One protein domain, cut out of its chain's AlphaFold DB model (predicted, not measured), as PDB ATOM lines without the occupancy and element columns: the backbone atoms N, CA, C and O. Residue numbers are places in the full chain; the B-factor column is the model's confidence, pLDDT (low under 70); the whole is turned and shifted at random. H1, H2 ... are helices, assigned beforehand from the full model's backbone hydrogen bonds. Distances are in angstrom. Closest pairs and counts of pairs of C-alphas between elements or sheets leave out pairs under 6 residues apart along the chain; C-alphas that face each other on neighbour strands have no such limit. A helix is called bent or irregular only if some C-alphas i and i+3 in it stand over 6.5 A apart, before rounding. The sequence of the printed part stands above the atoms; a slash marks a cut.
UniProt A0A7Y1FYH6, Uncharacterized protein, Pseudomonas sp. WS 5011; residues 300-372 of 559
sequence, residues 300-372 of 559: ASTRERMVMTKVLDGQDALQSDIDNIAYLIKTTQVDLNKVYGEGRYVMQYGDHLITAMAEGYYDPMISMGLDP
ATOM      1  N   ALA A 300      -2.446 -46.277  28.110       38.53
ATOM      2  CA  ALA A 300      -2.363 -45.663  29.454       38.53
ATOM      3  C   ALA A 300      -1.476 -44.416  29.724       38.53
ATOM      4  O   ALA A 300      -1.120 -44.132  30.868       38.53
ATOM      5  N   SER A 301      -1.166 -43.609  28.722       47.41
ATOM      6  CA  SER A 301      -0.331 -42.420  28.754       47.41
ATOM      7  C   SER A 301      -1.192 -41.195  29.074       47.41
ATOM      8  O   SER A 301      -1.308 -40.228  28.327       47.41
ATOM      9  N   THR A 302      -1.787 -41.361  30.261       59.16
ATOM     10  CA  THR A 302      -2.165 -40.416  31.311       59.16
ATOM     11  C   THR A 302      -3.182 -39.325  30.986       59.16
ATOM     12  O   THR A 302      -2.973 -38.449  30.169       59.16
ATOM     13  N   ARG A 303      -4.270 -39.301  31.761       61.12
ATOM     14  CA  ARG A 303      -5.286 -38.231  31.827       61.12
ATOM     15  C   ARG A 303      -4.673 -36.844  32.069       61.12
ATOM     16  O   ARG A 303      -5.158 -35.853  31.536       61.12
ATOM     17  N   GLU A 304      -3.545 -36.812  32.783       63.03
ATOM     18  CA  GLU A 304      -2.645 -35.659  32.891       63.03
ATOM     19  C   GLU A 304      -2.283 -35.116  31.493       63.03
ATOM     20  O   GLU A 304      -2.460 -33.935  31.235       63.03
ATOM     21  N   ARG A 305      -1.907 -35.973  30.532       62.59
ATOM     22  CA  ARG A 305      -1.609 -35.593  29.141       62.59
ATOM     23  C   ARG A 305      -2.790 -34.928  28.443       62.59
ATOM     24  O   ARG A 305      -2.550 -34.033  27.646       62.59
ATOM     25  N   MET A 306      -4.032 -35.330  28.705       63.28
ATOM     26  CA  MET A 306      -5.205 -34.706  28.074       63.28
ATOM     27  C   MET A 306      -5.408 -33.275  28.576       63.28
ATOM     28  O   MET A 306      -5.546 -32.367  27.757       63.28
ATOM     29  N   VAL A 307      -5.334 -33.072  29.900       68.62
ATOM     30  CA  VAL A 307      -5.330 -31.728  30.508       68.62
ATOM     31  C   VAL A 307      -4.194 -30.906  29.910       68.62
ATOM     32  O   VAL A 307      -4.436 -29.849  29.336       68.62
ATOM     33  N   MET A 308      -2.969 -31.442  29.952       69.19
ATOM     34  CA  MET A 308      -1.771 -30.778  29.446       69.19
ATOM     35  C   MET A 308      -1.872 -30.436  27.957       69.19
ATOM     36  O   MET A 308      -1.543 -29.336  27.554       69.19
ATOM     37  N   THR A 309      -2.336 -31.345  27.110       66.19
ATOM     38  CA  THR A 309      -2.402 -31.108  25.659       66.19
ATOM     39  C   THR A 309      -3.350 -29.960  25.340       66.19
ATOM     40  O   THR A 309      -3.050 -29.136  24.481       66.19
ATOM     41  N   LYS A 310      -4.472 -29.882  26.059       68.62
ATOM     42  CA  LYS A 310      -5.513 -28.906  25.775       68.62
ATOM     43  C   LYS A 310      -5.180 -27.510  26.291       68.62
ATOM     44  O   LYS A 310      -5.351 -26.541  25.564       68.62
ATOM     45  N   VAL A 311      -4.634 -27.409  27.502       72.81
ATOM     46  CA  VAL A 311      -4.200 -26.119  28.077       72.81
ATOM     47  C   VAL A 311      -2.980 -25.521  27.374       72.81
ATOM     48  O   VAL A 311      -2.673 -24.350  27.577       72.81
ATOM     49  N   LEU A 312      -2.263 -26.317  26.575       70.44
ATOM     50  CA  LEU A 312      -1.150 -25.866  25.738       70.44
ATOM     51  C   LEU A 312      -1.593 -25.402  24.342       70.44
ATOM     52  O   LEU A 312      -0.781 -24.798  23.637       70.44
ATOM     53  N   ASP A 313      -2.830 -25.703  23.940       62.84
ATOM     54  CA  ASP A 313      -3.359 -25.432  22.605       62.84
ATOM     55  C   ASP A 313      -4.086 -24.077  22.548       62.84
ATOM     56  O   ASP A 313      -4.963 -23.790  23.363       62.84
ATOM     57  N   GLY A 314      -3.720 -23.247  21.566       58.06
ATOM     58  CA  GLY A 314      -4.312 -21.922  21.324       58.06
ATOM     59  C   GLY A 314      -3.959 -20.829  22.346       58.06
ATOM     60  O   GLY A 314      -3.293 -21.078  23.340       58.06
ATOM     61  N   GLN A 315      -4.361 -19.578  22.078       56.66
ATOM     62  CA  GLN A 315      -4.343 -18.488  23.076       56.66
ATOM     63  C   GLN A 315      -5.663 -18.418  23.868       56.66
ATOM     64  O   GLN A 315      -5.653 -18.003  25.028       56.66
ATOM     65  N   ASP A 316      -6.764 -18.880  23.264       65.94
ATOM     66  CA  ASP A 316      -8.122 -18.743  23.788       65.94
ATOM     67  C   ASP A 316      -8.629 -20.055  24.400       65.94
ATOM     68  O   ASP A 316      -8.629 -21.104  23.753       65.94
ATOM     69  N   ALA A 317      -9.106 -19.986  25.643       70.88
ATOM     70  CA  ALA A 317      -9.773 -21.097  26.311       70.88
ATOM     71  C   ALA A 317     -11.283 -21.043  26.030       70.88
ATOM     72  O   ALA A 317     -11.961 -20.102  26.448       70.88
ATOM     73  N   LEU A 318     -11.828 -22.042  25.329       72.50
ATOM     74  CA  LEU A 318     -13.278 -22.158  25.149       72.50
ATOM     75  C   LEU A 318     -13.923 -22.630  26.457       72.50
ATOM     76  O   LEU A 318     -13.387 -23.508  27.132       72.50
ATOM     77  N   GLN A 319     -15.109 -22.114  26.792       71.44
ATOM     78  CA  GLN A 319     -15.813 -22.522  28.015       71.44
ATOM     79  C   GLN A 319     -16.076 -24.035  28.050       71.44
ATOM     80  O   GLN A 319     -15.855 -24.673  29.073       71.44
ATOM     81  N   SER A 320     -16.427 -24.630  26.906       63.56
ATOM     82  CA  SER A 320     -16.583 -26.082  26.773       63.56
ATOM     83  C   SER A 320     -15.305 -26.847  27.125       63.56
ATOM     84  O   SER A 320     -15.367 -27.926  27.706       63.56
ATOM     85  N   ASP A 321     -14.137 -26.293  26.795       69.25
ATOM     86  CA  ASP A 321     -12.847 -26.907  27.103       69.25
ATOM     87  C   ASP A 321     -12.526 -26.797  28.597       69.25
ATOM     88  O   ASP A 321     -12.047 -27.760  29.197       69.25
ATOM     89  N   ILE A 322     -12.844 -25.656  29.210       78.88
ATOM     90  CA  ILE A 322     -12.713 -25.434  30.655       78.88
ATOM     91  C   ILE A 322     -13.588 -26.423  31.429       78.88
ATOM     92  O   ILE A 322     -13.087 -27.094  32.332       78.88
ATOM     93  N   ASP A 323     -14.861 -26.557  31.055       71.38
ATOM     94  CA  ASP A 323     -15.816 -27.449  31.723       71.38
ATOM     95  C   ASP A 323     -15.363 -28.913  31.624       71.38
ATOM     96  O   ASP A 323     -15.359 -29.655  32.613       71.38
ATOM     97  N   ASN A 324     -14.879 -29.305  30.444       69.06
ATOM     98  CA  ASN A 324     -14.310 -30.621  30.187       69.06
ATOM     99  C   ASN A 324     -13.079 -30.916  31.062       69.06
ATOM    100  O   ASN A 324     -12.953 -32.011  31.617       69.06
ATOM    101  N   ILE A 325     -12.164 -29.952  31.199       75.94
ATOM    102  CA  ILE A 325     -10.959 -30.106  32.021       75.94
ATOM    103  C   ILE A 325     -11.314 -30.142  33.512       75.94
ATOM    104  O   ILE A 325     -10.828 -31.025  34.223       75.94
ATOM    105  N   ALA A 326     -12.196 -29.252  33.976       79.31
ATOM    106  CA  ALA A 326     -12.677 -29.221  35.359       79.31
ATOM    107  C   ALA A 326     -13.249 -30.578  35.776       79.31
ATOM    108  O   ALA A 326     -12.930 -31.123  36.838       79.31
ATOM    109  N   TYR A 327     -14.069 -31.151  34.896       69.75
ATOM    110  CA  TYR A 327     -14.658 -32.459  35.103       69.75
ATOM    111  C   TYR A 327     -13.595 -33.566  35.142       69.75
ATOM    112  O   TYR A 327     -13.618 -34.411  36.042       69.75
ATOM    113  N   LEU A 328     -12.632 -33.556  34.213       70.62
ATOM    114  CA  LEU A 328     -11.543 -34.537  34.171       70.62
ATOM    115  C   LEU A 328     -10.700 -34.500  35.455       70.62
ATOM    116  O   LEU A 328     -10.421 -35.553  36.030       70.62
ATOM    117  N   ILE A 329     -10.352 -33.309  35.949       76.50
ATOM    118  CA  ILE A 329      -9.608 -33.126  37.205       76.50
ATOM    119  C   ILE A 329     -10.400 -33.709  38.377       76.50
ATOM    120  O   ILE A 329      -9.885 -34.562  39.105       76.50
ATOM    121  N   LYS A 330     -11.678 -33.323  38.509       73.12
ATOM    122  CA  LYS A 330     -12.566 -33.781  39.589       73.12
ATOM    123  C   LYS A 330     -12.735 -35.299  39.606       73.12
ATOM    124  O   LYS A 330     -12.726 -35.909  40.672       73.12
ATOM    125  N   THR A 331     -12.921 -35.912  38.441       59.81
ATOM    126  CA  THR A 331     -13.251 -37.342  38.337       59.81
ATOM    127  C   THR A 331     -12.041 -38.258  38.351       59.81
ATOM    128  O   THR A 331     -12.183 -39.450  38.624       59.81
ATOM    129  N   THR A 332     -10.851 -37.733  38.061       62.41
ATOM    130  CA  THR A 332      -9.668 -38.578  37.882       62.41
ATOM    131  C   THR A 332      -8.479 -38.248  38.770       62.41
ATOM    132  O   THR A 332      -7.454 -38.913  38.635       62.41
ATOM    133  N   GLN A 333      -8.641 -37.307  39.708       70.81
ATOM    134  CA  GLN A 333      -7.622 -36.926  40.693       70.81
ATOM    135  C   GLN A 333      -6.294 -36.516  40.034       70.81
ATOM    136  O   GLN A 333      -5.220 -36.903  40.486       70.81
ATOM    137  N   VAL A 334      -6.372 -35.758  38.935       76.12
ATOM    138  CA  VAL A 334      -5.184 -35.165  38.303       76.12
ATOM    139  C   VAL A 334      -4.516 -34.231  39.307       76.12
ATOM    140  O   VAL A 334      -5.152 -33.300  39.798       76.12
ATOM    141  N   ASP A 335      -3.234 -34.462  39.583       80.94
ATOM    142  CA  ASP A 335      -2.421 -33.534  40.363       80.94
ATOM    143  C   ASP A 335      -1.906 -32.417  39.449       80.94
ATOM    144  O   ASP A 335      -0.984 -32.615  38.656       80.94
ATOM    145  N   LEU A 336      -2.532 -31.243  39.548       84.25
ATOM    146  CA  LEU A 336      -2.171 -30.056  38.768       84.25
ATOM    147  C   LEU A 336      -0.801 -29.479  39.149       84.25
ATOM    148  O   LEU A 336      -0.219 -28.747  38.351       84.25
ATOM    149  N   ASN A 337      -0.295 -29.799  40.342       85.31
ATOM    150  CA  ASN A 337       0.930 -29.229  40.910       85.31
ATOM    151  C   ASN A 337       2.129 -30.183  40.809       85.31
ATOM    152  O   ASN A 337       3.187 -29.973  41.409       85.31
ATOM    153  N   LYS A 338       1.960 -31.273  40.062       79.31
ATOM    154  CA  LYS A 338       3.007 -32.251  39.824       79.31
ATOM    155  C   LYS A 338       4.051 -31.679  38.867       79.31
ATOM    156  O   LYS A 338       3.747 -31.305  37.736       79.31
ATOM    157  N   VAL A 339       5.313 -31.687  39.293       70.94
ATOM    158  CA  VAL A 339       6.458 -31.413  38.410       70.94
ATOM    159  C   VAL A 339       6.745 -32.669  37.585       70.94
ATOM    160  O   VAL A 339       6.979 -33.747  38.138       70.94
ATOM    161  N   TYR A 340       6.708 -32.550  36.259       65.81
ATOM    162  CA  TYR A 340       6.874 -33.692  35.361       65.81
ATOM    163  C   TYR A 340       8.364 -33.947  35.068       65.81
ATOM    164  O   TYR A 340       9.077 -33.074  34.577       65.81
ATOM    165  N   GLY A 341       8.844 -35.154  35.397       52.69
ATOM    166  CA  GLY A 341      10.218 -35.612  35.135       52.69
ATOM    167  C   GLY A 341      10.418 -36.240  33.746       52.69
ATOM    168  O   GLY A 341       9.469 -36.367  32.972       52.69
ATOM    169  N   GLU A 342      11.659 -36.649  33.437       41.12
ATOM    170  CA  GLU A 342      12.080 -37.129  32.110       41.12
ATOM    171  C   GLU A 342      11.159 -38.197  31.491       41.12
ATOM    172  O   GLU A 342      10.928 -39.277  32.036       41.12
ATOM    173  N   GLY A 343      10.717 -37.914  30.270       44.16
ATOM    174  CA  GLY A 343      10.105 -38.850  29.337       44.16
ATOM    175  C   GLY A 343       9.642 -38.085  28.101       44.16
ATOM    176  O   GLY A 343       9.487 -36.870  28.153       44.16
ATOM    177  N   ARG A 344       9.471 -38.766  26.964       46.56
ATOM    178  CA  ARG A 344       9.056 -38.162  25.681       46.56
ATOM    179  C   ARG A 344       7.618 -37.612  25.758       46.56
ATOM    180  O   ARG A 344       6.699 -38.222  25.215       46.56
ATOM    181  N   TYR A 345       7.402 -36.508  26.462       52.00
ATOM    182  CA  TYR A 345       6.088 -35.922  26.713       52.00
ATOM    183  C   TYR A 345       5.973 -34.520  26.087       52.00
ATOM    184  O   TYR A 345       6.956 -33.936  25.647       52.00
ATOM    185  N   VAL A 346       4.736 -34.011  25.996       50.62
ATOM    186  CA  VAL A 346       4.343 -32.736  25.347       50.62
ATOM    187  C   VAL A 346       5.031 -31.507  25.975       50.62
ATOM    188  O   VAL A 346       5.143 -30.457  25.347       50.62
ATOM    189  N   MET A 347       5.523 -31.663  27.203       52.44
ATOM    190  CA  MET A 347       6.367 -30.717  27.923       52.44
ATOM    191  C   MET A 347       7.837 -31.131  27.813       52.44
ATOM    192  O   MET A 347       8.153 -32.317  27.943       52.44
ATOM    193  N   GLN A 348       8.725 -30.171  27.545       49.62
ATOM    194  CA  GLN A 348      10.160 -30.445  27.525       49.62
ATOM    195  C   GLN A 348      10.661 -30.614  28.967       49.62
ATOM    196  O   GLN A 348       9.970 -30.279  29.926       49.62
ATOM    197  N   TYR A 349      11.838 -31.224  29.110       43.66
ATOM    198  CA  TYR A 349      12.491 -31.539  30.383       43.66
ATOM    199  C   TYR A 349      12.226 -30.497  31.487       43.66
ATOM    200  O   TYR A 349      12.750 -29.392  31.419       43.66
ATOM    201  N   GLY A 350      11.456 -30.874  32.515       52.16
ATOM    202  CA  GLY A 350      11.293 -30.077  33.733       52.16
ATOM    203  C   GLY A 350      10.185 -29.019  33.729       52.16
ATOM    204  O   GLY A 350      10.066 -28.323  34.736       52.16
ATOM    205  N   ASP A 351       9.363 -28.900  32.677       66.06
ATOM    206  CA  ASP A 351       8.260 -27.926  32.658       66.06
ATOM    207  C   ASP A 351       7.153 -28.271  33.684       66.06
ATOM    208  O   ASP A 351       6.795 -29.434  33.909       66.06
ATOM    209  N   HIS A 352       6.555 -27.232  34.272       78.94
ATOM    210  CA  HIS A 352       5.354 -27.319  35.105       78.94
ATOM    211  C   HIS A 352       4.147 -26.769  34.338       78.94
ATOM    212  O   HIS A 352       4.282 -25.864  33.510       78.94
ATOM    213  N   LEU A 353       2.937 -27.253  34.644       81.75
ATOM    214  CA  LEU A 353       1.708 -26.815  33.970       81.75
ATOM    215  C   LEU A 353       1.562 -25.284  33.955       81.75
ATOM    216  O   LEU A 353       1.255 -24.692  32.917       81.75
ATOM    217  N   ILE A 354       1.872 -24.645  35.086       87.06
ATOM    218  CA  ILE A 354       1.835 -23.186  35.234       87.06
ATOM    219  C   ILE A 354       2.734 -22.461  34.224       87.06
ATOM    220  O   ILE A 354       2.321 -21.458  33.650       87.06
ATOM    221  N   THR A 355       3.939 -22.954  33.936       84.50
ATOM    222  CA  THR A 355       4.853 -22.277  33.009       84.50
ATOM    223  C   THR A 355       4.464 -22.556  31.563       84.50
ATOM    224  O   THR A 355       4.581 -21.676  30.719       84.50
ATOM    225  N   ALA A 356       3.898 -23.719  31.257       79.00
ATOM    226  CA  ALA A 356       3.663 -24.109  29.875       79.00
ATOM    227  C   ALA A 356       2.312 -23.632  29.292       79.00
ATOM    228  O   ALA A 356       2.254 -23.364  28.093       79.00
ATOM    229  N   MET A 357       1.248 -23.480  30.088       84.19
ATOM    230  CA  MET A 357      -0.117 -23.240  29.574       84.19
ATOM    231  C   MET A 357      -0.306 -21.949  28.757       84.19
ATOM    232  O   MET A 357       0.476 -20.999  28.856       84.19
ATOM    233  N   ALA A 358      -1.384 -21.881  27.984       84.50
ATOM    234  CA  ALA A 358      -1.867 -20.651  27.376       84.50
ATOM    235  C   ALA A 358      -2.546 -19.731  28.404       84.50
ATOM    236  O   ALA A 358      -3.111 -20.193  29.396       84.50
ATOM    237  N   GLU A 359      -2.488 -18.420  28.164       87.12
ATOM    238  CA  GLU A 359      -3.027 -17.386  29.058       87.12
ATOM    239  C   GLU A 359      -4.498 -17.600  29.434       87.12
ATOM    240  O   GLU A 359      -4.827 -17.506  30.616       87.12
ATOM    241  N   GLY A 360      -5.363 -17.952  28.475       87.38
ATOM    242  CA  GLY A 360      -6.796 -18.144  28.726       87.38
ATOM    243  C   GLY A 360      -7.124 -19.229  29.760       87.38
ATOM    244  O   GLY A 360      -8.188 -19.192  30.373       87.38
ATOM    245  N   TYR A 361      -6.209 -20.173  30.003       88.00
ATOM    246  CA  TYR A 361      -6.391 -21.237  30.995       88.00
ATOM    247  C   TYR A 361      -5.851 -20.881  32.386       88.00
ATOM    248  O   TYR A 361      -6.106 -21.632  33.326       88.00
ATOM    249  N   TYR A 362      -5.160 -19.750  32.563       90.44
ATOM    250  CA  TYR A 362      -4.536 -19.396  33.842       90.44
ATOM    251  C   TYR A 362      -5.555 -19.285  34.988       90.44
ATOM    252  O   TYR A 362      -5.450 -20.010  35.977       90.44
ATOM    253  N   ASP A 363      -6.574 -18.431  34.837       92.00
ATOM    254  CA  ASP A 363      -7.585 -18.217  35.884       92.00
ATOM    255  C   ASP A 363      -8.443 -19.481  36.132       92.00
ATOM    256  O   ASP A 363      -8.603 -19.874  37.296       92.00
ATOM    257  N   PRO A 364      -8.930 -20.196  35.091       90.75
ATOM    258  CA  PRO A 364      -9.636 -21.459  35.281       90.75
ATOM    259  C   PRO A 364      -8.820 -22.516  36.035       90.75
ATOM    260  O   PRO A 364      -9.339 -23.113  36.975       90.75
ATOM    261  N   MET A 365      -7.548 -22.735  35.690       90.12
ATOM    262  CA  MET A 365      -6.740 -23.776  36.341       90.12
ATOM    263  C   MET A 365      -6.461 -23.461  37.810       90.12
ATOM    264  O   MET A 365      -6.510 -24.362  38.647       90.12
ATOM    265  N   ILE A 366      -6.236 -22.190  38.155       92.94
ATOM    266  CA  ILE A 366      -6.086 -21.773  39.557       92.94
ATOM    267  C   ILE A 366      -7.373 -22.030  40.336       92.94
ATOM    268  O   ILE A 366      -7.328 -22.571  41.440       92.94
ATOM    269  N   SER A 367      -8.534 -21.724  39.744       92.19
ATOM    270  CA  SER A 367      -9.829 -22.028  40.367       92.19
ATOM    271  C   SER A 367     -10.040 -23.532  40.612       92.19
ATOM    272  O   SER A 367     -10.781 -23.913  41.517       92.19
ATOM    273  N   MET A 368      -9.344 -24.385  39.851       90.44
ATOM    274  CA  MET A 368      -9.352 -25.847  39.979       90.44
ATOM    275  C   MET A 368      -8.253 -26.392  40.908       90.44
ATOM    276  O   MET A 368      -8.150 -27.606  41.072       90.44
ATOM    277  N   GLY A 369      -7.459 -25.524  41.545       91.38
ATOM    278  CA  GLY A 369      -6.454 -25.906  42.540       91.38
ATOM    279  C   GLY A 369      -5.007 -25.928  42.042       91.38
ATOM    280  O   GLY A 369      -4.136 -26.432  42.756       91.38
ATOM    281  N   LEU A 370      -4.723 -25.393  40.851       91.00
ATOM    282  CA  LEU A 370      -3.346 -25.116  40.445       91.00
ATOM    283  C   LEU A 370      -2.767 -23.983  41.302       91.00
ATOM    284  O   LEU A 370      -3.370 -22.918  41.428       91.00
ATOM    285  N   ASP A 371      -1.582 -24.193  41.858       89.94
ATOM    286  CA  ASP A 371      -0.877 -23.195  42.646       89.94
ATOM    287  C   ASP A 371      -0.231 -22.137  41.727       89.94
ATOM    288  O   ASP A 371       0.685 -22.454  40.956       89.94
ATOM    289  N   PRO A 372      -0.655 -20.858  41.807       89.25
ATOM    290  CA  PRO A 372      -0.101 -19.786  40.983       89.25
ATOM    291  C   PRO A 372       1.368 -19.471  41.290       89.25
ATOM    292  O   PRO A 372       2.015 -18.796  40.490       89.25
TER     293      PRO A 372
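This is residues 300 to 372 of the 559 residues of an uncharacterized protein of Pseudomonas sp. WS 5011 (UniProt A0A7Y1FYH6). A helical hairpin, H1 and H2 side by side, has the short helix H3 and the helix H4 over one side of it, near it but with few close approaches, while a long loop, residues 333 to 352, swings out to one end of the longest axis and back. The printed part has 73 residues with four named helices, H1, H2, H3 and H4 in that order, and no named strand. The class is all helix, with 36 of the 73 residues, under half, in named elements. The whole is compact and rounded, with a radius of gyration of the C-alphas of 11.3 A and spans of 31 by 25 by 20 A.

H1, residues 303 to 311, and H2, residues 319 to 332, form a helical hairpin: they touch at a shallow tilt of 19 degrees, opposite ways, their closest C-alphas being those of Val 307 and Ile 325, 6.1 A apart. H3, residues 353 to 356, is apart from H2 and close to H1 but not clearly touching it; the closest C-alphas, of Met 308 and Leu 353, are 6.9 A apart. H4, residues 359 to 367, is close to H2 but not clearly touching it, at a steep tilt of 41 degrees, the same way, with the C-alphas of Ile 322 and Pro 364 closest at 6.8 A. Every O i to N i+4 pair is within hydrogen-bond range in H1 and H2, 3 of 5 in H4, and H3 is too short for such a pair.

H1 begins at C-alpha 303, (-5.286, -38.231, 31.827), and measures 12.7 A. H2 measures 19.8 A. H3 measures 5.3 A. H4 measures 14.0 A and ends at C-alpha 367, (-9.829, -22.028, 40.367); it is irregular, with C-alphas 360 and 363 7.2 A apart.

The two C-alphas farthest apart, of Gln 319 and Glu 342, are 31.8 A apart. The printed part has no cut; the link from H2 to H3 is long, with 20 residues. Mean pLDDT of the printed part is 71.2, and 33 residues are under 70, among them 300 to 310 and 340 to 351.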